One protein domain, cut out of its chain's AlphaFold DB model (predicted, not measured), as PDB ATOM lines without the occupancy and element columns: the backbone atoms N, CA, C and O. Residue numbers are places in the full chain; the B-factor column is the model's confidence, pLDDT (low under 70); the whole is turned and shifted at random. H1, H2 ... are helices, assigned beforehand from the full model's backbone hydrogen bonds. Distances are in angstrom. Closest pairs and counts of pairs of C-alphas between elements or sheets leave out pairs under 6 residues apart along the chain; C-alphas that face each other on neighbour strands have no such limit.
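AT A GLANCE: This is residues 2 to 163 of the 362 residues of an uncharacterized protein of Moniliophthora perniciosa (strain FA553 / isolate CP02) (UniProt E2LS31). H5 forms the core of a helical body, with H3 and H9 on opposite sides of it, each crossing it at 45 degrees, and H7 packed on it as well. H2 folds back into H3 as a helical hairpin; H1 packs on H3 at one end of the longest axis, where residues 13 to 19 stick out, and H8 and H10 pack together at the other end. The printed part has 162 residues with ten named helices, H1 to H10 in order along the chain, and no named strand; the class is all helix, and the helix packing is mostly crossed. It is compact, with a radius of gyration of the C-alphas of 15.3 A and spans of 44 by 32 by 29 A.

HOW THE PARTS SIT: H1, residues 4 to 13, touches H3, residues 46 to 60, at a shallow tilt of 27 degrees, with the C-alphas of Val 8 and Ala 54 closest at 6.5 A. H2, residues 18 to 38, forms a hairpin with H3, at a shallow tilt of 32 degrees, only just short of steep; their closest C-alphas, Leu 32 and Ala 51, are 5.8 A apart. H4, residues 71 to 76, touches H3, closest at Ser 49 and Arg 74, C-alphas 5.5 A apart. H5, residues 78 to 91, touches H3 at a steep tilt of 45 degrees, closest at Tyr 56 and Ala 85, C-alphas 4.8 A apart. H6, residues 93 to 96, touches residues 22 to 30 of H2, closest at Val 26 and Phe 96, C-alphas 4.5 A apart. H7, residues 100 to 111, is a hub with H3, each touching four helices; it touches H5 opposite ways at a steep tilt of 38 degrees, C-alphas 86 and 110 closest at 6.6 A. H9, residues 126 to 141, touches H5, C-alphas 87 and 135 closest at 4.9 A. H8, residues 114 to 119, touches H10, residues 152 to 161, C-alphas 115 and 157 closest at 5.4 A. H1 and H10 are apart. Every O i to N i+4 pair is within hydrogen-bond range in H1, H3, H4, H5, H7, H8, H9 and H10, and 15 of 17 in H2; H6 is too short for such a pair.

IN THESE COORDINATES: H1 begins at C-alpha 4, (-35.633, 47.884, 2.847). H2 is 30.2 A long with a kink of 26 degrees near residue 27, H9 22.4 A, H3 20.7 A and H5 19.8 A. H10 ends at C-alpha 161, (-34.279, 16.653, 7.420).

THE WHOLE: The two C-alphas farthest apart, Glu 15 and Asp 152, are 46.5 A apart. The printed part has no cut, and no link is long. Residues 2 to 19 of the model have pLDDT under 70.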
ATOM      1  N   LEU A   2     -40.371  53.392   2.885       36.44
ATOM      2  CA  LEU A   2     -38.964  53.290   3.291       36.44
ATOM      3  C   LEU A   2     -38.397  52.055   2.595       36.44
ATOM      4  O   LEU A   2     -38.925  50.959   2.779       36.44
ATOM      5  N   SER A   3     -37.397  52.237   1.736       46.72
ATOM      6  CA  SER A   3     -36.780  51.107   1.045       46.72
ATOM      7  C   SER A   3     -36.134  50.189   2.089       46.72
ATOM      8  O   SER A   3     -35.518  50.675   3.037       46.72
ATOM      9  N   ILE A   4     -36.262  48.867   1.942       50.97
ATOM     10  CA  ILE A   4     -35.633  47.884   2.847       50.97
ATOM     11  C   ILE A   4     -34.115  48.140   2.972       50.97
ATOM     12  O   ILE A   4     -33.533  47.944   4.037       50.97
ATOM     13  N   TYR A   5     -33.496  48.688   1.920       48.00
ATOM     14  CA  TYR A   5     -32.101  49.128   1.906       48.00
ATOM     15  C   TYR A   5     -31.795  50.252   2.903       48.00
ATOM     16  O   TYR A   5     -30.727  50.239   3.507       48.00
ATOM     17  N   SER A   6     -32.730  51.177   3.134       56.94
ATOM     18  CA  SER A   6     -32.552  52.288   4.074       56.94
ATOM     19  C   SER A   6     -32.470  51.812   5.529       56.94
ATOM     20  O   SER A   6     -31.681  52.352   6.292       56.94
ATOM     21  N   ILE A   7     -33.220  50.772   5.919       56.66
ATOM     22  CA  ILE A   7     -33.170  50.216   7.288       56.66
ATOM     23  C   ILE A   7     -31.815  49.549   7.548       56.66
ATOM     24  O   ILE A   7     -31.194  49.763   8.588       56.66
ATOM     25  N   VAL A   8     -31.341  48.772   6.575       56.41
ATOM     26  CA  VAL A   8     -30.061  48.061   6.656       56.41
ATOM     27  C   VAL A   8     -28.885  49.044   6.667       56.41
ATOM     28  O   VAL A   8     -27.931  48.867   7.419       56.41
ATOM     29  N   GLU A   9     -28.962  50.116   5.878       55.72
ATOM     30  CA  GLU A   9     -27.933  51.157   5.848       55.72
ATOM     31  C   GLU A   9     -27.893  51.985   7.146       55.72
ATOM     32  O   GLU A   9     -26.806  52.312   7.627       55.72
ATOM     33  N   CYS A  10     -29.050  52.258   7.763       55.88
ATOM     34  CA  CYS A  10     -29.138  52.946   9.054       55.88
ATOM     35  C   CYS A  10     -28.537  52.134  10.214       55.88
ATOM     36  O   CYS A  10     -27.866  52.717  11.059       55.88
ATOM     37  N   LEU A  11     -28.725  50.809  10.245       55.50
ATOM     38  CA  LEU A  11     -28.203  49.948  11.320       55.50
ATOM     39  C   LEU A  11     -26.674  49.790  11.293       55.50
ATOM     40  O   LEU A  11     -26.072  49.545  12.332       55.50
ATOM     41  N   VAL A  12     -26.043  49.912  10.121       56.16
ATOM     42  CA  VAL A  12     -24.599  49.656   9.946       56.16
ATOM     43  C   VAL A  12     -23.753  50.930  10.053       56.16
ATOM     44  O   VAL A  12     -22.582  50.854  10.412       56.16
ATOM     45  N   ARG A  13     -24.310  52.102   9.716       52.59
ATOM     46  CA  ARG A  13     -23.541  53.358   9.596       52.59
ATOM     47  C   ARG A  13     -23.627  54.295  10.795       52.59
ATOM     48  O   ARG A  13     -22.857  55.248  10.853       52.59
ATOM     49  N   TRP A  14     -24.563  54.069  11.707       50.34
ATOM     50  CA  TRP A  14     -24.829  54.984  12.809       50.34
ATOM     51  C   TRP A  14     -24.461  54.280  14.115       50.34
ATOM     52  O   TRP A  14     -24.811  53.117  14.303       50.34
ATOM     53  N   GLU A  15     -23.756  54.970  15.015       54.62
ATOM     54  CA  GLU A  15     -23.555  54.550  16.410       54.62
ATOM     55  C   GLU A  15     -24.903  54.628  17.144       54.62
ATOM     56  O   GLU A  15     -25.167  55.508  17.962       54.62
ATOM     57  N   VAL A  16     -25.829  53.753  16.757       59.66
ATOM     58  CA  VAL A  16     -27.176  53.709  17.303       59.66
ATOM     59  C   VAL A  16     -27.087  53.075  18.693       59.66
ATOM     60  O   VAL A  16     -26.543  51.975  18.822       59.66
ATOM     61  N   PRO A  17     -27.623  53.720  19.747       66.12
ATOM     62  CA  PRO A  17     -27.654  53.125  21.077       66.12
ATOM     63  C   PRO A  17     -28.331  51.750  21.051       66.12
ATOM     64  O   PRO A  17     -29.348  51.578  20.376       66.12
ATOM     65  N   ALA A  18     -27.820  50.792  21.830       65.06
ATOM     66  CA  ALA A  18     -28.327  49.414  21.860       65.06
ATOM     67  C   ALA A  18     -29.855  49.335  22.050       65.06
ATOM     68  O   ALA A  18     -30.530  48.595  21.343       65.06
ATOM     69  N   ALA A  19     -30.424  50.195  22.901       64.94
ATOM     70  CA  ALA A  19     -31.869  50.270  23.129       64.94
ATOM     71  C   ALA A  19     -32.684  50.632  21.868       64.94
ATOM     72  O   ALA A  19     -33.805  50.155  21.688       64.94
ATOM     73  N   VAL A  20     -32.133  51.462  20.977       72.19
ATOM     74  CA  VAL A  20     -32.784  51.849  19.717       72.19
ATOM     75  C   VAL A  20     -32.659  50.725  18.680       72.19
ATOM     76  O   VAL A  20     -33.598  50.499  17.916       72.19
ATOM     77  N   ILE A  21     -31.553  49.973  18.690       72.75
ATOM     78  CA  ILE A  21     -31.394  48.752  17.882       72.75
ATOM     79  C   ILE A  21     -32.424  47.703  18.314       72.75
ATOM     80  O   ILE A  21     -33.167  47.201  17.474       72.75
ATOM     81  N   ASP A  22     -32.550  47.440  19.614       75.94
ATOM     82  CA  ASP A  22     -33.509  46.467  20.145       75.94
ATOM     83  C   ASP A  22     -34.957  46.856  19.816       75.94
ATOM     84  O   ASP A  22     -35.733  46.041  19.311       75.94
ATOM     85  N   GLN A  23     -35.315  48.133  19.992       79.94
ATOM     86  CA  GLN A  23     -36.644  48.632  19.630       79.94
ATOM     87  C   GLN A  23     -36.917  48.530  18.120       79.94
ATOM     88  O   GLN A  23     -38.052  48.268  17.705       79.94
ATOM     89  N   THR A  24     -35.890  48.728  17.290       82.88
ATOM     90  CA  THR A  24     -35.990  48.581  15.834       82.88
ATOM     91  C   THR A  24     -36.185  47.118  15.453       82.88
ATOM     92  O   THR A  24     -37.084  46.818  14.668       82.88
ATOM     93  N   ASN A  25     -35.430  46.199  16.054       85.56
ATOM     94  CA  ASN A  25     -35.505  44.762  15.785       85.56
ATOM     95  C   ASN A  25     -36.898  44.198  16.091       85.56
ATOM     96  O   ASN A  25     -37.485  43.522  15.245       85.56
ATOM     97  N   VAL A  26     -37.470  44.573  17.242       90.44
ATOM     98  CA  VAL A  26     -38.819  44.171  17.692       90.44
ATOM     99  C   VAL A  26     -39.935  44.647  16.746       90.44
ATOM    100  O   VAL A  26     -41.027  44.087  16.745       90.44
ATOM    101  N   ARG A  27     -39.692  45.662  15.905       88.75
ATOM    102  CA  ARG A  27     -40.656  46.140  14.890       88.75
ATOM    103  C   ARG A  27     -40.348  45.619  13.488       88.75
ATOM    104  O   ARG A  27     -41.263  45.272  12.734       88.75
ATOM    105  N   ALA A  28     -39.069  45.579  13.129       90.44
ATOM    106  CA  ALA A  28     -38.604  45.209  11.803       90.44
ATOM    107  C   ALA A  28     -38.805  43.715  11.535       90.44
ATOM    108  O   ALA A  28     -39.368  43.372  10.495       90.44
ATOM    109  N   VAL A  29     -38.434  42.832  12.472       94.56
ATOM    110  CA  VAL A  29     -38.552  41.376  12.281       94.56
ATOM    111  C   VAL A  29     -40.007  40.944  12.048       94.56
ATOM    112  O   VAL A  29     -40.260  40.319  11.015       94.56
ATOM    113  N   PRO A  30     -41.001  41.336  12.874       95.81
ATOM    114  CA  PRO A  30     -42.406  41.020  12.608       95.81
ATOM    115  C   PRO A  30     -42.902  41.514  11.249       95.81
ATOM    116  O   PRO A  30     -43.675  40.836  10.576       95.81
ATOM    117  N   THR A  31     -42.460  42.702  10.831       94.25
ATOM    118  CA  THR A  31     -42.850  43.280   9.539       94.25
ATOM    119  C   THR A  31     -42.269  42.473   8.382       94.25
ATOM    120  O   THR A  31     -42.987  42.147   7.442       94.25
ATOM    121  N   LEU A  32     -40.994  42.095   8.464       95.50
ATOM    122  CA  LEU A  32     -40.317  41.304   7.439       95.50
ATOM    123  C   LEU A  32     -40.874  39.875   7.344       95.50
ATOM    124  O   LEU A  32     -41.052  39.377   6.235       95.50
ATOM    125  N   LEU A  33     -41.236  39.247   8.468       95.62
ATOM    126  CA  LEU A  33     -41.934  37.955   8.467       95.62
ATOM    127  C   LEU A  33     -43.296  38.045   7.761       95.62
ATOM    128  O   LEU A  33     -43.625  37.182   6.951       95.62
ATOM    129  N   ARG A  34     -44.065  39.121   7.988       94.31
ATOM    130  CA  ARG A  34     -45.328  39.360   7.259       94.31
ATOM    131  C   ARG A  34     -45.110  39.598   5.768       94.31
ATOM    132  O   ARG A  34     -45.921  39.155   4.962       94.31
ATOM    133  N   VAL A  35     -44.020  40.269   5.388       92.94
ATOM    134  CA  VAL A  35     -43.647  40.435   3.974       92.94
ATOM    135  C   VAL A  35     -43.367  39.080   3.331       92.94
ATOM    136  O   VAL A  35     -43.876  38.826   2.242       92.94
ATOM    137  N   LEU A  36     -42.614  38.194   3.993       92.12
ATOM    138  CA  LEU A  36     -42.410  36.827   3.503       92.12
ATOM    139  C   LEU A  36     -43.749  36.094   3.363       92.12
ATOM    140  O   LEU A  36     -44.049  35.592   2.285       92.12
ATOM    141  N   TYR A  37     -44.603  36.142   4.382       91.56
ATOM    142  CA  TYR A  37     -45.917  35.503   4.340       91.56
ATOM    143  C   TYR A  37     -46.791  35.987   3.169       91.56
ATOM    144  O   TYR A  37     -47.302  35.180   2.398       91.56
ATOM    145  N   HIS A  38     -46.915  37.300   2.963       90.75
ATOM    146  CA  HIS A  38     -47.736  37.866   1.882       90.75
ATOM    147  C   HIS A  38     -47.133  37.714   0.481       90.75
ATOM    148  O   HIS A  38     -47.795  38.015  -0.507       90.75
ATOM    149  N   THR A  39     -45.883  37.266   0.379       90.00
ATOM    150  CA  THR A  39     -45.206  37.031  -0.904       90.00
ATOM    151  C   THR A  39     -44.963  35.549  -1.165       90.00
ATOM    152  O   THR A  39     -44.191  35.220  -2.059       90.00
ATOM    153  N   GLU A  40     -45.594  34.652  -0.402       84.62
ATOM    154  CA  GLU A  40     -45.454  33.194  -0.514       84.62
ATOM    155  C   GLU A  40     -45.582  32.692  -1.963       84.62
ATOM    156  O   GLU A  40     -44.740  31.924  -2.425       84.62
ATOM    157  N   GLU A  41     -46.574  33.187  -2.702       83.56
ATOM    158  CA  GLU A  41     -46.859  32.786  -4.089       83.56
ATOM    159  C   GLU A  41     -45.872  33.368  -5.119       83.56
ATOM    160  O   GLU A  41     -45.929  33.047  -6.305       83.56
ATOM    161  N   LEU A  42     -44.929  34.208  -4.678       84.81
ATOM    162  CA  LEU A  42     -43.937  34.882  -5.516       84.81
ATOM    163  C   LEU A  42     -42.505  34.490  -5.097       84.81
ATOM    164  O   LEU A  42     -41.718  35.356  -4.693       84.81
ATOM    165  N   PRO A  43     -42.115  33.203  -5.198       70.25
ATOM    166  CA  PRO A  43     -40.848  32.692  -4.665       70.25
ATOM    167  C   PRO A  43     -39.611  33.339  -5.307       70.25
ATOM    168  O   PRO A  43     -38.566  33.453  -4.670       70.25
ATOM    169  N   SER A  44     -39.731  33.821  -6.546       75.38
ATOM    170  CA  SER A  44     -38.675  34.513  -7.291       75.38
ATOM    171  C   SER A  44     -38.728  36.044  -7.165       75.38
ATOM    172  O   SER A  44     -38.042  36.736  -7.919       75.38
ATOM    173  N   SER A  45     -39.512  36.589  -6.231       82.56
ATOM    174  CA  SER A  45     -39.637  38.034  -6.038       82.56
ATOM    175  C   SER A  45     -38.368  38.659  -5.457       82.56
ATOM    176  O   SER A  45     -37.791  38.169  -4.479       82.56
ATOM    177  N   GLU A  46     -37.976  39.812  -6.007       85.12
ATOM    178  CA  GLU A  46     -36.940  40.676  -5.437       85.12
ATOM    179  C   GLU A  46     -37.209  40.983  -3.963       85.12
ATOM    180  O   GLU A  46     -36.282  40.962  -3.149       85.12
ATOM    181  N   LEU A  47     -38.483  41.189  -3.615       87.75
ATOM    182  CA  LEU A  47     -38.924  41.550  -2.275       87.75
ATOM    183  C   LEU A  47     -38.635  40.440  -1.259       87.75
ATOM    184  O   LEU A  47     -38.155  40.739  -0.168       87.75
ATOM    185  N   ARG A  48     -38.833  39.164  -1.626       90.62
ATOM    186  CA  ARG A  48     -38.474  38.021  -0.765       90.62
ATOM    187  C   ARG A  48     -36.973  37.953  -0.536       90.62
ATOM    188  O   ARG A  48     -36.529  37.836   0.602       90.62
ATOM    189  N   SER A  49     -36.193  38.079  -1.611       90.62
ATOM    190  CA  SER A  49     -34.729  38.039  -1.531       90.62
ATOM    191  C   SER A  49     -34.158  39.184  -0.680       90.62
ATOM    192  O   SER A  49     -33.207  38.988   0.074       90.62
ATOM    193  N   ALA A  50     -34.772  40.371  -0.749       90.62
ATOM    194  CA  ALA A  50     -34.413  41.518   0.075       90.62
ATOM    195  C   ALA A  50     -34.851  41.339   1.536       90.62
ATOM    196  O   ALA A  50     -34.087  41.673   2.439       90.62
ATOM    197  N   ALA A  51     -36.043  40.785   1.779       92.88
ATOM    198  CA  ALA A  51     -36.540  40.512   3.124       92.88
ATOM    199  C   ALA A  51     -35.680  39.470   3.855       92.88
ATOM    200  O   ALA A  51     -35.337  39.689   5.013       92.88
ATOM    201  N   ALA A  52     -35.262  38.393   3.180       93.12
ATOM    202  CA  ALA A  52     -34.352  37.398   3.752       93.12
ATOM    203  C   ALA A  52     -32.988  37.999   4.120       93.12
ATOM    204  O   ALA A  52     -32.492  37.763   5.218       93.12
ATOM    205  N   LEU A  53     -32.408  38.831   3.245       93.75
ATOM    206  CA  LEU A  53     -31.164  39.543   3.544       93.75
ATOM    207  C   LEU A  53     -31.324  40.512   4.724       93.75
ATOM    208  O   LEU A  53     -30.448  40.584   5.579       93.75
ATOM    209  N   ALA A  54     -32.427  41.260   4.776       92.62
ATOM    210  CA  ALA A  54     -32.687  42.193   5.866       92.62
ATOM    211  C   ALA A  54     -32.875  41.464   7.201       92.62
ATOM    212  O   ALA A  54     -32.283  41.875   8.195       92.62
ATOM    213  N   LEU A  55     -33.636  40.363   7.211       94.94
ATOM    214  CA  LEU A  55     -33.768  39.493   8.379       94.94
ATOM    215  C   LEU A  55     -32.400  39.001   8.832       94.94
ATOM    216  O   LEU A  55     -32.059  39.196   9.991       94.94
ATOM    217  N   TYR A  56     -31.594  38.469   7.911       94.44
ATOM    218  CA  TYR A  56     -30.242  38.012   8.211       94.44
ATOM    219  C   TYR A  56     -29.385  39.101   8.852       94.44
ATOM    220  O   TYR A  56     -28.771  38.864   9.886       94.44
ATOM    221  N   VAL A  57     -29.361  40.307   8.281       91.62
ATOM    222  CA  VAL A  57     -28.548  41.402   8.830       91.62
ATOM    223  C   VAL A  57     -28.999  41.767  10.245       91.62
ATOM    224  O   VAL A  57     -28.168  41.989  11.123       91.62
ATOM    225  N   ILE A  58     -30.314  41.803  10.471       90.06
ATOM    226  CA  ILE A  58     -30.908  42.151  11.764       90.06
ATOM    227  C   ILE A  58     -30.624  41.078  12.826       90.06
ATOM    228  O   ILE A  58     -30.373  41.410  13.983       90.06
ATOM    229  N   THR A  59     -30.665  39.797  12.459       91.00
ATOM    230  CA  THR A  59     -30.560  38.685  13.416       91.00
ATOM    231  C   THR A  59     -29.136  38.179  13.605       91.00
ATOM    232  O   THR A  59     -28.760  37.800  14.712       91.00
ATOM    233  N   CYS A  60     -28.353  38.135  12.527       88.81
ATOM    234  CA  CYS A  60     -27.036  37.499  12.463       88.81
ATOM    235  C   CYS A  60     -25.888  38.514  12.378       88.81
ATOM    236  O   CYS A  60     -24.742  38.149  12.627       88.81
ATOM    237  N   GLY A  61     -26.185  39.781  12.076       84.06
ATOM    238  CA  GLY A  61     -25.207  40.862  12.043       84.06
ATOM    239  C   GLY A  61     -24.803  41.310  10.632       84.06
ATOM    240  O   GLY A  61     -25.326  40.829   9.624       84.06
ATOM    241  N   PRO A  62     -23.890  42.290  10.542       82.25
ATOM    242  CA  PRO A  62     -23.594  42.987   9.298       82.25
ATOM    243  C   PRO A  62     -22.917  42.087   8.257       82.25
ATOM    244  O   PRO A  62     -22.044  41.281   8.566       82.25
ATOM    245  N   VAL A  63     -23.263  42.312   6.988       84.88
ATOM    246  CA  VAL A  63     -22.603  41.710   5.819       84.88
ATOM    247  C   VAL A  63     -22.138  42.782   4.848       84.88
ATOM    248  O   VAL A  63     -22.602  43.922   4.880       84.88
ATOM    249  N   ASN A  64     -21.255  42.411   3.920       83.50
ATOM    250  CA  ASN A  64     -20.857  43.309   2.847       83.50
ATOM    251  C   ASN A  64     -22.006  43.517   1.839       83.50
ATOM    252  O   ASN A  64     -22.137  42.799   0.848       83.50
ATOM    253  N   LEU A  65     -22.821  44.548   2.071       83.75
ATOM    254  CA  LEU A  65     -23.995  44.880   1.256       83.75
ATOM    255  C   LEU A  65     -23.670  45.147  -0.216       83.75
ATOM    256  O   LEU A  65     -24.546  44.991  -1.067       83.75
ATOM    257  N   SER A  66     -22.427  45.522  -0.543       84.50
ATOM    258  CA  SER A  66     -22.018  45.734  -1.937       84.50
ATOM    259  C   SER A  66     -22.155  44.457  -2.776       84.50
ATOM    260  O   SER A  66     -22.601  44.532  -3.919       84.50
ATOM    261  N   GLN A  67     -21.896  43.287  -2.182       84.94
ATOM    262  CA  GLN A  67     -22.035  41.981  -2.837       84.94
ATOM    263  C   GLN A  67     -23.505  41.617  -3.090       84.94
ATOM    264  O   GLN A  67     -23.827  40.952  -4.074       84.94
ATOM    265  N   TYR A  68     -24.409  42.112  -2.243       85.62
ATOM    266  CA  TYR A  68     -25.842  41.830  -2.306       85.62
ATOM    267  C   TYR A  68     -26.656  42.899  -3.039       85.62
ATOM    268  O   TYR A  68     -27.883  42.804  -3.083       85.62
ATOM    269  N   ARG A  69     -26.015  43.893  -3.671       82.44
ATOM    270  CA  ARG A  69     -26.700  44.790  -4.620       82.44
ATOM    271  C   ARG A  69     -27.244  44.016  -5.823       82.44
ATOM    272  O   ARG A  69     -28.322  44.335  -6.316       82.44
ATOM    273  N   ASN A  70     -26.552  42.950  -6.227       83.50
ATOM    274  CA  ASN A  70     -26.986  42.047  -7.288       83.50
ATOM    275  C   ASN A  70     -28.111  41.115  -6.806       83.50
ATOM    276  O   ASN A  70     -27.930  40.315  -5.886       83.50
ATOM    277  N   GLU A  71     -29.261  41.179  -7.471       83.56
ATOM    278  CA  GLU A  71     -30.412  40.317  -7.203       83.56
ATOM    279  C   GLU A  71     -30.091  38.825  -7.359       83.56
ATOM    280  O   GLU A  71     -30.495  38.019  -6.521       83.56
ATOM    281  N   ARG A  72     -29.307  38.443  -8.376       87.69
ATOM    282  CA  ARG A  72     -28.933  37.038  -8.604       87.69
ATOM    283  C   ARG A  72     -28.189  36.455  -7.407       87.69
ATOM    284  O   ARG A  72     -28.426  35.306  -7.049       87.69
ATOM    285  N   LYS A  73     -27.338  37.258  -6.758       89.00
ATOM    286  CA  LYS A  73     -26.619  36.847  -5.547       89.00
ATOM    287  C   LYS A  73     -27.577  36.668  -4.369       89.00
ATOM    288  O   LYS A  73     -27.540  35.628  -3.725       89.00
ATOM    289  N   ARG A  74     -28.503  37.614  -4.150       89.00
ATOM    290  CA  ARG A  74     -29.537  37.485  -3.101       89.00
ATOM    291  C   ARG A  74     -30.411  36.245  -3.291       89.00
ATOM    292  O   ARG A  74     -30.712  35.564  -2.321       89.00
ATOM    293  N   LYS A  75     -30.808  35.944  -4.530       88.75
ATOM    294  CA  LYS A  75     -31.591  34.744  -4.868       88.75
ATOM    295  C   LYS A  75     -30.796  33.458  -4.660       88.75
ATOM    296  O   LYS A  75     -31.335  32.501  -4.117       88.75
ATOM    297  N   SER A  76     -29.525  33.447  -5.063       89.31
ATOM    298  CA  SER A  76     -28.622  32.313  -4.848       89.31
ATOM    299  C   SER A  76     -28.488  31.976  -3.365       89.31
ATOM    300  O   SER A  76     -28.622  30.815  -2.993       89.31
ATOM    301  N   ASP A  77     -28.288  32.982  -2.518       91.19
ATOM    302  CA  ASP A  77     -27.997  32.776  -1.095       91.19
ATOM    303  C   ASP A  77     -29.268  32.777  -0.224       91.19
ATOM    304  O   ASP A  77     -29.188  32.656   0.997       91.19
ATOM    305  N   PHE A  78     -30.454  32.908  -0.833       92.12
ATOM    306  CA  PHE A  78     -31.732  33.099  -0.141       92.12
ATOM    307  C   PHE A  78     -31.970  32.071   0.970       92.12
ATOM    308  O   PHE A  78     -32.255  32.454   2.105       92.12
ATOM    309  N   CYS A  79     -31.826  30.777   0.662       92.94
ATOM    310  CA  CYS A  79     -32.049  29.714   1.639       92.94
ATOM    311  C   CYS A  79     -31.043  29.787   2.791       92.94
ATOM    312  O   CYS A  79     -31.423  29.617   3.942       92.94
ATOM    313  N   GLU A  80     -29.771  30.070   2.503       94.06
ATOM    314  CA  GLU A  80     -28.713  30.113   3.516       94.06
ATOM    315  C   GLU A  80     -28.894  31.284   4.482       94.06
ATOM    316  O   GLU A  80     -28.743  31.117   5.694       94.06
ATOM    317  N   LEU A  81     -29.256  32.454   3.947       94.38
ATOM    318  CA  LEU A  81     -29.575  33.642   4.734       94.38
ATOM    319  C   LEU A  81     -30.812  33.399   5.601       94.38
ATOM    320  O   LEU A  81     -30.805  33.693   6.797       94.38
ATOM    321  N   LEU A  82     -31.870  32.837   5.012       95.69
ATOM    322  CA  LEU A  82     -33.138  32.679   5.710       95.69
ATOM    323  C   LEU A  82     -33.096  31.565   6.764       95.69
ATOM    324  O   LEU A  82     -33.648  31.766   7.839       95.69
ATOM    325  N   ILE A  83     -32.401  30.445   6.521       95.88
ATOM    326  CA  ILE A  83     -32.195  29.399   7.540       95.88
ATOM    327  C   ILE A  83     -31.502  29.998   8.764       95.88
ATOM    328  O   ILE A  83     -31.984  29.829   9.878       95.88
ATOM    329  N   GLN A  84     -30.403  30.736   8.570       95.69
ATOM    330  CA  GLN A  84     -29.672  31.347   9.684       95.69
ATOM    331  C   GLN A  84     -30.546  32.341  10.455       95.69
ATOM    332  O   GLN A  84     -30.600  32.291  11.684       95.69
ATOM    333  N   ALA A  85     -31.271  33.205   9.740       96.31
ATOM    334  CA  ALA A  85     -32.139  34.189  10.369       96.31
ATOM    335  C   ALA A  85     -33.284  33.538  11.158       96.31
ATOM    336  O   ALA A  85     -33.502  33.871  12.324       96.31
ATOM    337  N   LEU A  86     -33.991  32.578  10.553       97.31
ATOM    338  CA  LEU A  86     -35.104  31.883  11.196       97.31
ATOM    339  C   LEU A  86     -34.636  31.022  12.372       97.31
ATOM    340  O   LEU A  86     -35.297  31.048  13.402       97.31
ATOM    341  N   SER A  87     -33.478  30.353  12.293       94.81
ATOM    342  CA  SER A  87     -32.891  29.636  13.437       94.81
ATOM    343  C   SER A  87     -32.666  30.544  14.645       94.81
ATOM    344  O   SER A  87     -32.922  30.135  15.779       94.81
ATOM    345  N   VAL A  88     -32.189  31.775  14.429       94.81
ATOM    346  CA  VAL A  88     -31.980  32.748  15.511       94.81
ATOM    347  C   VAL A  88     -33.320  33.242  16.061       94.81
ATOM    348  O   VAL A  88     -33.500  33.285  17.278       94.81
ATOM    349  N   ILE A  89     -34.279  33.560  15.184       95.12
ATOM    350  CA  ILE A  89     -35.612  34.037  15.580       95.12
ATOM    351  C   ILE A  89     -36.357  32.983  16.399       95.12
ATOM    352  O   ILE A  89     -36.832  33.286  17.489       95.12
ATOM    353  N   THR A  90     -36.431  31.740  15.922       93.38
ATOM    354  CA  THR A  90     -37.168  30.665  16.606       93.38
ATOM    355  C   THR A  90     -36.476  30.227  17.892       93.38
ATOM    356  O   THR A  90     -37.116  29.670  18.785       93.38
ATOM    357  N   SER A  91     -35.179  30.519  18.031       91.62
ATOM    358  CA  SER A  91     -34.454  30.248  19.264       91.62
ATOM    359  C   SER A  91     -34.769  31.225  20.397       91.62
ATOM    360  O   SER A  91     -34.588  30.877  21.564       91.62
ATOM    361  N   SER A  92     -35.199  32.447  20.080       92.25
ATOM    362  CA  SER A  92     -35.485  33.503  21.061       92.25
ATOM    363  C   SER A  92     -36.539  34.481  20.518       92.25
ATOM    364  O   SER A  92     -36.224  35.652  20.290       92.25
ATOM    365  N   PRO A  93     -37.786  34.031  20.288       93.19
ATOM    366  CA  PRO A  93     -38.785  34.814  19.555       93.19
ATOM    367  C   PRO A  93     -39.134  36.140  20.243       93.19
ATOM    368  O   PRO A  93     -39.281  37.169  19.577       93.19
ATOM    369  N   GLU A  94     -39.156  36.158  21.578       92.44
ATOM    370  CA  GLU A  94     -39.447  37.351  22.380       92.44
ATOM    371  C   GLU A  94     -38.452  38.491  22.136       92.44
ATOM    372  O   GLU A  94     -38.859  39.651  22.034       92.44
ATOM    373  N   ARG A  95     -37.165  38.167  21.930       91.06
ATOM    374  CA  ARG A  95     -36.110  39.148  21.617       91.06
ATOM    375  C   ARG A  95     -36.407  39.923  20.330       91.06
ATOM    376  O   ARG A  95     -35.944  41.047  20.161       91.06
ATOM    377  N   PHE A  96     -37.188  39.332  19.432       92.25
ATOM    378  CA  PHE A  96     -37.534  39.902  18.136       92.25
ATOM    379  C   PHE A  96     -39.000  40.343  18.046       92.25
ATOM    380  O   PHE A  96     -39.473  40.655  16.955       92.25
ATOM    381  N   GLY A  97     -39.737  40.379  19.161       91.25
ATOM    382  CA  GLY A  97     -41.155  40.749  19.153       91.25
ATOM    383  C   GLY A  97     -42.052  39.757  18.410       91.25
ATOM    384  O   GLY A  97     -43.144  40.125  17.972       91.25
ATOM    385  N   VAL A  98     -41.593  38.517  18.231       93.06
ATOM    386  CA  VAL A  98     -42.332  37.452  17.551       93.06
ATOM    387  C   VAL A  98     -43.178  36.721  18.589       93.06
ATOM    388  O   VAL A  98     -42.653  36.204  19.570       93.06
ATOM    389  N   LYS A  99     -44.496  36.712  18.381       90.00
ATOM    390  CA  LYS A  99     -45.490  36.035  19.231       90.00
ATOM    391  C   LYS A  99     -46.323  35.080  18.384       90.00
ATOM    392  O   LYS A  99     -46.550  35.409  17.222       90.00
ATOM    393  N   ASP A 100     -46.792  33.983  18.972       85.00
ATOM    394  CA  ASP A 100     -47.745  32.976  18.464       85.00
ATOM    395  C   ASP A 100     -47.948  32.986  16.940       85.00
ATOM    396  O   ASP A 100     -47.137  32.412  16.223       85.00
ATOM    397  N   ASN A 101     -48.923  33.733  16.407       89.62
ATOM    398  CA  ASN A 101     -49.213  33.757  14.962       89.62
ATOM    399  C   ASN A 101     -47.999  34.103  14.071       89.62
ATOM    400  O   ASN A 101     -47.890  33.635  12.941       89.62
ATOM    401  N   LEU A 102     -47.091  34.968  14.533       93.25
ATOM    402  CA  LEU A 102     -45.852  35.278  13.810       93.25
ATOM    403  C   LEU A 102     -44.818  34.159  13.934       93.25
ATOM    404  O   LEU A 102     -44.006  33.995  13.024       93.25
ATOM    405  N   LEU A 103     -44.830  33.419  15.043       94.56
ATOM    406  CA  LEU A 103     -43.999  32.234  15.215       94.56
ATOM    407  C   LEU A 103     -44.484  31.104  14.298       94.56
ATOM    408  O   LEU A 103     -43.647  30.466  13.672       94.56
ATOM    409  N   ASP A 104     -45.796  30.952  14.107       93.88
ATOM    410  CA  ASP A 104     -46.371  30.011  13.135       93.88
ATOM    411  C   ASP A 104     -46.006  30.390  11.694       93.88
ATOM    412  O   ASP A 104     -45.639  29.538  10.885       93.88
ATOM    413  N   ILE A 105     -46.023  31.689  11.368       94.19
ATOM    414  CA  ILE A 105     -45.528  32.189  10.076       94.19
ATOM    415  C   ILE A 105     -44.043  31.851   9.902       94.19
ATOM    416  O   ILE A 105     -43.650  31.335   8.854       94.19
ATOM    417  N   ALA A 106     -43.219  32.131  10.915       95.31
ATOM    418  CA  ALA A 106     -41.797  31.811  10.882       95.31
ATOM    419  C   ALA A 106     -41.571  30.301  10.735       95.31
ATOM    420  O   ALA A 106     -40.723  29.900   9.943       95.31
ATOM    421  N   ALA A 107     -42.355  29.473  11.427       96.06
ATOM    422  CA  ALA A 107     -42.304  28.022  11.337       96.06
ATOM    423  C   ALA A 107     -42.656  27.535   9.930       96.06
ATOM    424  O   ALA A 107     -41.873  26.801   9.335       96.06
ATOM    425  N   LYS A 108     -43.762  28.017   9.348       94.94
ATOM    426  CA  LYS A 108     -44.180  27.672   7.981       94.94
ATOM    427  C   LYS A 108     -43.109  28.045   6.951       94.94
ATOM    428  O   LYS A 108     -42.785  27.237   6.083       94.94
ATOM    429  N   GLU A 109     -42.531  29.245   7.053       93.62
ATOM    430  CA  GLU A 109     -41.418  29.662   6.188       93.62
ATOM    431  C   GLU A 109     -40.175  28.794   6.401       93.62
ATOM    432  O   GLU A 109     -39.507  28.442   5.432       93.62
ATOM    433  N   PHE A 110     -39.885  28.389   7.638       95.88
ATOM    434  CA  PHE A 110     -38.749  27.520   7.929       95.88
ATOM    435  C   PHE A 110     -38.947  26.116   7.338       95.88
ATOM    436  O   PHE A 110     -38.036  25.579   6.708       95.88
ATOM    437  N   CYS A 111     -40.146  25.541   7.451       95.62
ATOM    438  CA  CYS A 111     -40.479  24.243   6.862       95.62
ATOM    439  C   CYS A 111     -40.284  24.233   5.341       95.62
ATOM    440  O   CYS A 111     -39.781  23.256   4.796       95.62
ATOM    441  N   ARG A 112     -40.588  25.336   4.644       93.38
ATOM    442  CA  ARG A 112     -40.346  25.453   3.191       93.38
ATOM    443  C   ARG A 112     -38.876  25.408   2.794       93.38
ATOM    444  O   ARG A 112     -38.570  25.181   1.626       93.38
ATOM    445  N   LEU A 113     -37.968  25.634   3.739       92.94
ATOM    446  CA  LEU A 113     -36.530  25.530   3.511       92.94
ATOM    447  C   LEU A 113     -36.020  24.097   3.705       92.94
ATOM    448  O   LEU A 113     -34.895  23.819   3.299       92.94
ATOM    449  N   ALA A 114     -36.820  23.177   4.258       89.44
ATOM    450  CA  ALA A 114     -36.432  21.776   4.402       89.44
ATOM    451  C   ALA A 114     -36.246  21.045   3.052       89.44
ATOM    452  O   ALA A 114     -35.158  20.495   2.854       89.44
ATOM    453  N   PRO A 115     -37.189  21.095   2.082       90.19
ATOM    454  CA  PRO A 115     -37.033  20.403   0.800       90.19
ATOM    455  C   PRO A 115     -35.722  20.717   0.058       90.19
ATOM    456  O   PRO A 115     -35.013  19.780  -0.317       90.19
ATOM    457  N   PRO A 116     -35.310  21.990  -0.146       89.38
ATOM    458  CA  PRO A 116     -34.053  22.259  -0.840       89.38
ATOM    459  C   PRO A 116     -32.830  21.758  -0.061       89.38
ATOM    460  O   PRO A 116     -31.873  21.313  -0.691       89.38
ATOM    461  N   VAL A 117     -32.853  21.776   1.276       87.56
ATOM    462  CA  VAL A 117     -31.754  21.250   2.105       87.56
ATOM    463  C   VAL A 117     -31.646  19.730   1.992       87.56
ATOM    464  O   VAL A 117     -30.537  19.199   1.957       87.56
ATOM    465  N   VAL A 118     -32.782  19.039   1.895       85.81
ATOM    466  CA  VAL A 118     -32.850  17.591   1.681       85.81
ATOM    467  C   VAL A 118     -32.366  17.226   0.275       85.81
ATOM    468  O   VAL A 118     -31.425  16.448   0.127       85.81
ATOM    469  N   VAL A 119     -32.964  17.817  -0.764       87.81
ATOM    470  CA  VAL A 119     -32.714  17.453  -2.171       87.81
ATOM    471  C   VAL A 119     -31.322  17.879  -2.638       87.81
ATOM    472  O   VAL A 119     -30.670  17.155  -3.384       87.81
ATOM    473  N   GLN A 120     -30.839  19.044  -2.198       86.75
ATOM    474  CA  GLN A 120     -29.531  19.588  -2.581       86.75
ATOM    475  C   GLN A 120     -28.549  19.519  -1.411       86.75
ATOM    476  O   GLN A 120     -27.779  20.449  -1.188       86.75
ATOM    477  N   SER A 121     -28.573  18.425  -0.648       81.56
ATOM    478  CA  SER A 121     -27.779  18.253   0.574       81.56
ATOM    479  C   SER A 121     -26.299  18.625   0.384       81.56
ATOM    480  O   SER A 121     -25.726  19.304   1.231       81.56
ATOM    481  N   GLU A 122     -25.678  18.278  -0.741       85.25
ATOM    482  CA  GLU A 122     -24.268  18.605  -1.024       85.25
ATOM    483  C   GLU A 122     -23.982  20.111  -1.136       85.25
ATOM    484  O   GLU A 122     -22.877  20.554  -0.834       85.25
ATOM    485  N   ARG A 123     -24.984  20.912  -1.516       89.44
ATOM    486  CA  ARG A 123     -24.870  22.371  -1.626       89.44
ATOM    487  C   ARG A 123     -24.813  23.052  -0.260       89.44
ATOM    488  O   ARG A 123     -24.201  24.106  -0.134       89.44
ATOM    489  N   PHE A 124     -25.464  22.479   0.751       87.94
ATOM    490  CA  PHE A 124     -25.604  23.114   2.058       87.94
ATOM    491  C   PHE A 124     -24.474  22.688   3.008       87.94
ATOM    492  O   PHE A 124     -24.338  21.495   3.305       87.94
ATOM    493  N   PRO A 125     -23.696  23.639   3.563       89.00
ATOM    494  CA  PRO A 125     -22.684  23.332   4.565       89.00
ATOM    495  C   PRO A 125     -23.279  22.622   5.788       89.00
ATOM    496  O   PRO A 125     -24.376  22.949   6.245       89.00
ATOM    497  N   GLN A 126     -22.523  21.693   6.380       89.12
ATOM    498  CA  GLN A 126     -22.962  20.953   7.573       89.12
ATOM    499  C   GLN A 126     -23.426  21.849   8.740       89.12
ATOM    500  O   GLN A 126     -24.467  21.546   9.320       89.12
ATOM    501  N   PRO A 127     -22.753  22.971   9.079       90.94
ATOM    502  CA  PRO A 127     -23.235  23.870  10.132       90.94
ATOM    503  C   PRO A 127     -24.650  24.399   9.875       90.94
ATOM    504  O   PRO A 127     -25.451  24.498  10.801       90.94
ATOM    505  N   LEU A 128     -24.980  24.679   8.614       90.56
ATOM    506  CA  LEU A 128     -26.276  25.216   8.224       90.56
ATOM    507  C   LEU A 128     -27.386  24.164   8.334       90.56
ATOM    508  O   LEU A 128     -28.469  24.462   8.832       90.56
ATOM    509  N   LYS A 129     -27.097  22.911   7.958       90.88
ATOM    510  CA  LYS A 129     -28.018  21.783   8.181       90.88
ATOM    511  C   LYS A 129     -28.322  21.595   9.661       90.88
ATOM    512  O   LYS A 129     -29.483  21.460  10.027       90.88
ATOM    513  N   LYS A 130     -27.295  21.662  10.517       90.88
ATOM    514  CA  LYS A 130     -27.464  21.557  11.973       90.88
ATOM    515  C   LYS A 130     -28.331  22.686  12.539       90.88
ATOM    516  O   LYS A 130     -29.162  22.437  13.409       90.88
ATOM    517  N   MET A 131     -28.174  23.912  12.035       91.38
ATOM    518  CA  MET A 131     -29.030  25.045  12.413       91.38
ATOM    519  C   MET A 131     -30.492  24.821  12.015       91.38
ATOM    520  O   MET A 131     -31.384  25.055  12.833       91.38
ATOM    521  N   ALA A 132     -30.735  24.330  10.794       92.69
ATOM    522  CA  ALA A 132     -32.077  23.991  10.329       92.69
ATOM    523  C   ALA A 132     -32.700  22.879  11.184       92.69
ATOM    524  O   ALA A 132     -33.801  23.044  11.698       92.69
ATOM    525  N   GLN A 133     -31.961  21.793  11.417       92.50
ATOM    526  CA  GLN A 133     -32.389  20.675  12.258       92.50
ATOM    527  C   GLN A 133     -32.744  21.117  13.681       92.50
ATOM    528  O   GLN A 133     -33.804  20.761  14.178       92.50
ATOM    529  N   SER A 134     -31.893  21.919  14.332       91.06
ATOM    530  CA  SER A 134     -32.143  22.403  15.696       91.06
ATOM    531  C   SER A 134     -33.328  23.375  15.778       91.06
ATOM    532  O   SER A 134     -34.093  23.347  16.743       91.06
ATOM    533  N   GLY A 135     -33.492  24.240  14.773       92.50
ATOM    534  CA  GLY A 135     -34.613  25.175  14.710       92.50
ATOM    535  C   GLY A 135     -35.947  24.465  14.478       92.50
ATOM    536  O   GLY A 135     -36.916  24.724  15.191       92.50
ATOM    537  N   LEU A 136     -35.981  23.539  13.517       94.50
ATOM    538  CA  LEU A 136     -37.172  22.765  13.176       94.50
ATOM    539  C   LEU A 136     -37.549  21.771  14.275       94.50
ATOM    540  O   LEU A 136     -38.730  21.649  14.576       94.50
ATOM    541  N   SER A 137     -36.582  21.112  14.926       92.75
ATOM    542  CA  SER A 137     -36.882  20.192  16.029       92.75
ATOM    543  C   SER A 137     -37.555  20.911  17.195       92.75
ATOM    544  O   SER A 137     -38.538  20.413  17.735       92.75
ATOM    545  N   ARG A 138     -37.083  22.114  17.538       91.75
ATOM    546  CA  ARG A 138     -37.683  22.946  18.586       91.75
ATOM    547  C   ARG A 138     -39.105  23.361  18.239       91.75
ATOM    548  O   ARG A 138     -39.992  23.240  19.075       91.75
ATOM    549  N   LEU A 139     -39.318  23.856  17.021       94.00
ATOM    550  CA  LEU A 139     -40.652  24.240  16.557       94.00
ATOM    551  C   LEU A 139     -41.610  23.048  16.539       94.00
ATOM    552  O   LEU A 139     -42.784  23.210  16.861       94.00
ATOM    553  N   TYR A 140     -41.099  21.866  16.198       93.81
ATOM    554  CA  TYR A 140     -41.878  20.640  16.173       93.81
ATOM    555  C   TYR A 140     -42.277  20.186  17.580       93.81
ATOM    556  O   TYR A 140     -43.459  20.026  17.854       93.81
ATOM    557  N   VAL A 141     -41.318  20.108  18.507       92.88
ATOM    558  CA  VAL A 141     -41.572  19.761  19.916       92.88
ATOM    559  C   VAL A 141     -42.510  20.759  20.602       92.88
ATOM    560  O   VAL A 141     -43.311  20.367  21.445       92.88
ATOM    561  N   ASN A 142     -42.442  22.037  20.229       91.31
ATOM    562  CA  ASN A 142     -43.301  23.083  20.784       91.31
ATOM    563  C   ASN A 142     -44.690  23.165  20.115       91.31
ATOM    564  O   ASN A 142     -45.461  24.053  20.462       91.31
ATOM    565  N   GLY A 143     -45.011  22.287  19.158       91.06
ATOM    566  CA  GLY A 143     -46.341  22.214  18.548       91.06
ATOM    567  C   GLY A 143     -46.643  23.273  17.480       91.06
ATOM    568  O   GLY A 143     -47.797  23.427  17.098       91.06
ATOM    569  N   HIS A 144     -45.637  23.985  16.960       93.56
ATOM    570  CA  HIS A 144     -45.810  24.926  15.834       93.56
ATOM    571  C   HIS A 144     -45.713  24.246  14.461       93.56
ATOM    572  O   HIS A 144     -45.931  24.867  13.421       93.56
ATOM    573  N   ILE A 145     -45.330  22.970  14.442       94.50
ATOM    574  CA  ILE A 145     -45.242  22.119  13.260       94.50
ATOM    575  C   ILE A 145     -45.947  20.811  13.622       94.50
ATOM    576  O   ILE A 145     -45.797  20.323  14.736       94.50
ATOM    577  N   GLY A 146     -46.707  20.232  12.697       93.19
ATOM    578  CA  GLY A 146     -47.410  18.977  12.943       93.19
ATOM    579  C   GLY A 146     -48.450  18.662  11.879       93.19
ATOM    580  O   GLY A 146     -48.706  19.472  10.981       93.19
ATOM    581  N   VAL A 147     -49.025  17.465  11.984       92.44
ATOM    582  CA  VAL A 147     -50.121  17.011  11.120       92.44
ATOM    583  C   VAL A 147     -51.304  17.966  11.289       92.44
ATOM    584  O   VAL A 147     -51.670  18.320  12.406       92.44
ATOM    585  N   GLY A 148     -51.872  18.439  10.180       89.56
ATOM    586  CA  GLY A 148     -52.964  19.419  10.196       89.56
ATOM    587  C   GLY A 148     -52.548  20.869  10.494       89.56
ATOM    588  O   GLY A 148     -53.377  21.764  10.354       89.56
ATOM    589  N   ILE A 149     -51.278  21.124  10.838       91.88
ATOM    590  CA  ILE A 149     -50.724  22.476  11.044       91.88
ATOM    591  C   ILE A 149     -50.021  22.962   9.772       91.88
ATOM    592  O   ILE A 149     -50.230  24.091   9.324       91.88
ATOM    593  N   ILE A 150     -49.204  22.100   9.162       93.56
ATOM    594  CA  ILE A 150     -48.544  22.362   7.877       93.56
ATOM    595  C   ILE A 150     -48.941  21.307   6.835       93.56
ATOM    596  O   ILE A 150     -49.368  20.218   7.213       93.56
ATOM    597  N   PRO A 151     -48.798  21.594   5.525       94.31
ATOM    598  CA  PRO A 151     -49.036  20.599   4.483       94.31
ATOM    599  C   PRO A 151     -48.188  19.337   4.678       94.31
ATOM    600  O   PRO A 151     -46.979  19.443   4.898       94.31
ATOM    601  N   ASP A 152     -48.797  18.162   4.511       95.00
ATOM    602  CA  ASP A 152     -48.152  16.868   4.770       95.00
ATOM    603  C   ASP A 152     -46.843  16.667   3.994       95.00
ATOM    604  O   ASP A 152     -45.869  16.158   4.543       95.00
ATOM    605  N   VAL A 153     -46.783  17.141   2.744       93.94
ATOM    606  CA  VAL A 153     -45.567  17.079   1.915       93.94
ATOM    607  C   VAL A 153     -44.411  17.841   2.571       93.94
ATOM    608  O   VAL A 153     -43.296  17.337   2.646       93.94
ATOM    609  N   LEU A 154     -44.680  19.033   3.119       93.88
ATOM    610  CA  LEU A 154     -43.658  19.807   3.827       93.88
ATOM    611  C   LEU A 154     -43.275  19.151   5.153       93.88
ATOM    612  O   LEU A 154     -42.107  19.188   5.532       93.88
ATOM    613  N   LEU A 155     -44.234  18.550   5.862       96.50
ATOM    614  CA  LEU A 155     -43.944  17.822   7.095       96.50
ATOM    615  C   LEU A 155     -43.058  16.603   6.827       96.50
ATOM    616  O   LEU A 155     -42.108  16.375   7.571       96.50
ATOM    617  N   ALA A 156     -43.306  15.864   5.747       95.69
ATOM    618  CA  ALA A 156     -42.457  14.755   5.330       95.69
ATOM    619  C   ALA A 156     -41.007  15.206   5.080       95.69
ATOM    620  O   ALA A 156     -40.080  14.582   5.598       95.69
ATOM    621  N   ASP A 157     -40.802  16.321   4.370       95.62
ATOM    622  CA  ASP A 157     -39.468  16.894   4.139       95.62
ATOM    623  C   ASP A 157     -38.794  17.367   5.436       95.62
ATOM    624  O   ASP A 157     -37.586  17.194   5.616       95.62
ATOM    625  N   VAL A 158     -39.563  17.937   6.370       96.25
ATOM    626  CA  VAL A 158     -39.060  18.314   7.698       96.25
ATOM    627  C   VAL A 158     -38.606  17.075   8.466       96.25
ATOM    628  O   VAL A 158     -37.478  17.053   8.951       96.25
ATOM    629  N   LEU A 159     -39.430  16.028   8.551       96.31
ATOM    630  CA  LEU A 159     -39.078  14.790   9.252       96.31
ATOM    631  C   LEU A 159     -37.865  14.097   8.611       96.31
ATOM    632  O   LEU A 159     -37.000  13.599   9.332       96.31
ATOM    633  N   HIS A 160     -37.746  14.134   7.280       95.12
ATOM    634  CA  HIS A 160     -36.553  13.670   6.572       95.12
ATOM    635  C   HIS A 160     -35.315  14.475   6.987       95.12
ATOM    636  O   HIS A 160     -34.291  13.895   7.342       95.12
ATOM    637  N   LEU A 161     -35.399  15.807   7.007       94.06
ATOM    638  CA  LEU A 161     -34.279  16.653   7.420       94.06
ATOM    639  C   LEU A 161     -33.869  16.416   8.881       94.06
ATOM    640  O   LEU A 161     -32.684  16.504   9.206       94.06
ATOM    641  N   LEU A 162     -34.825  16.115   9.761       93.88
ATOM    642  CA  LEU A 162     -34.563  15.807  11.169       93.88
ATOM    643  C   LEU A 162     -33.858  14.461  11.378       93.88
ATOM    644  O   LEU A 162     -33.368  14.212  12.479       93.88
ATOM    645  N   PHE A 163     -33.780  13.603  10.362       91.38
ATOM    646  CA  PHE A 163     -33.103  12.317  10.455       91.38
ATOM    647  C   PHE A 163     -31.585  12.447  10.186       91.38
ATOM    648  O   PHE A 163     -31.194  12.988   9.148       91.38
TER     649      PHE A 163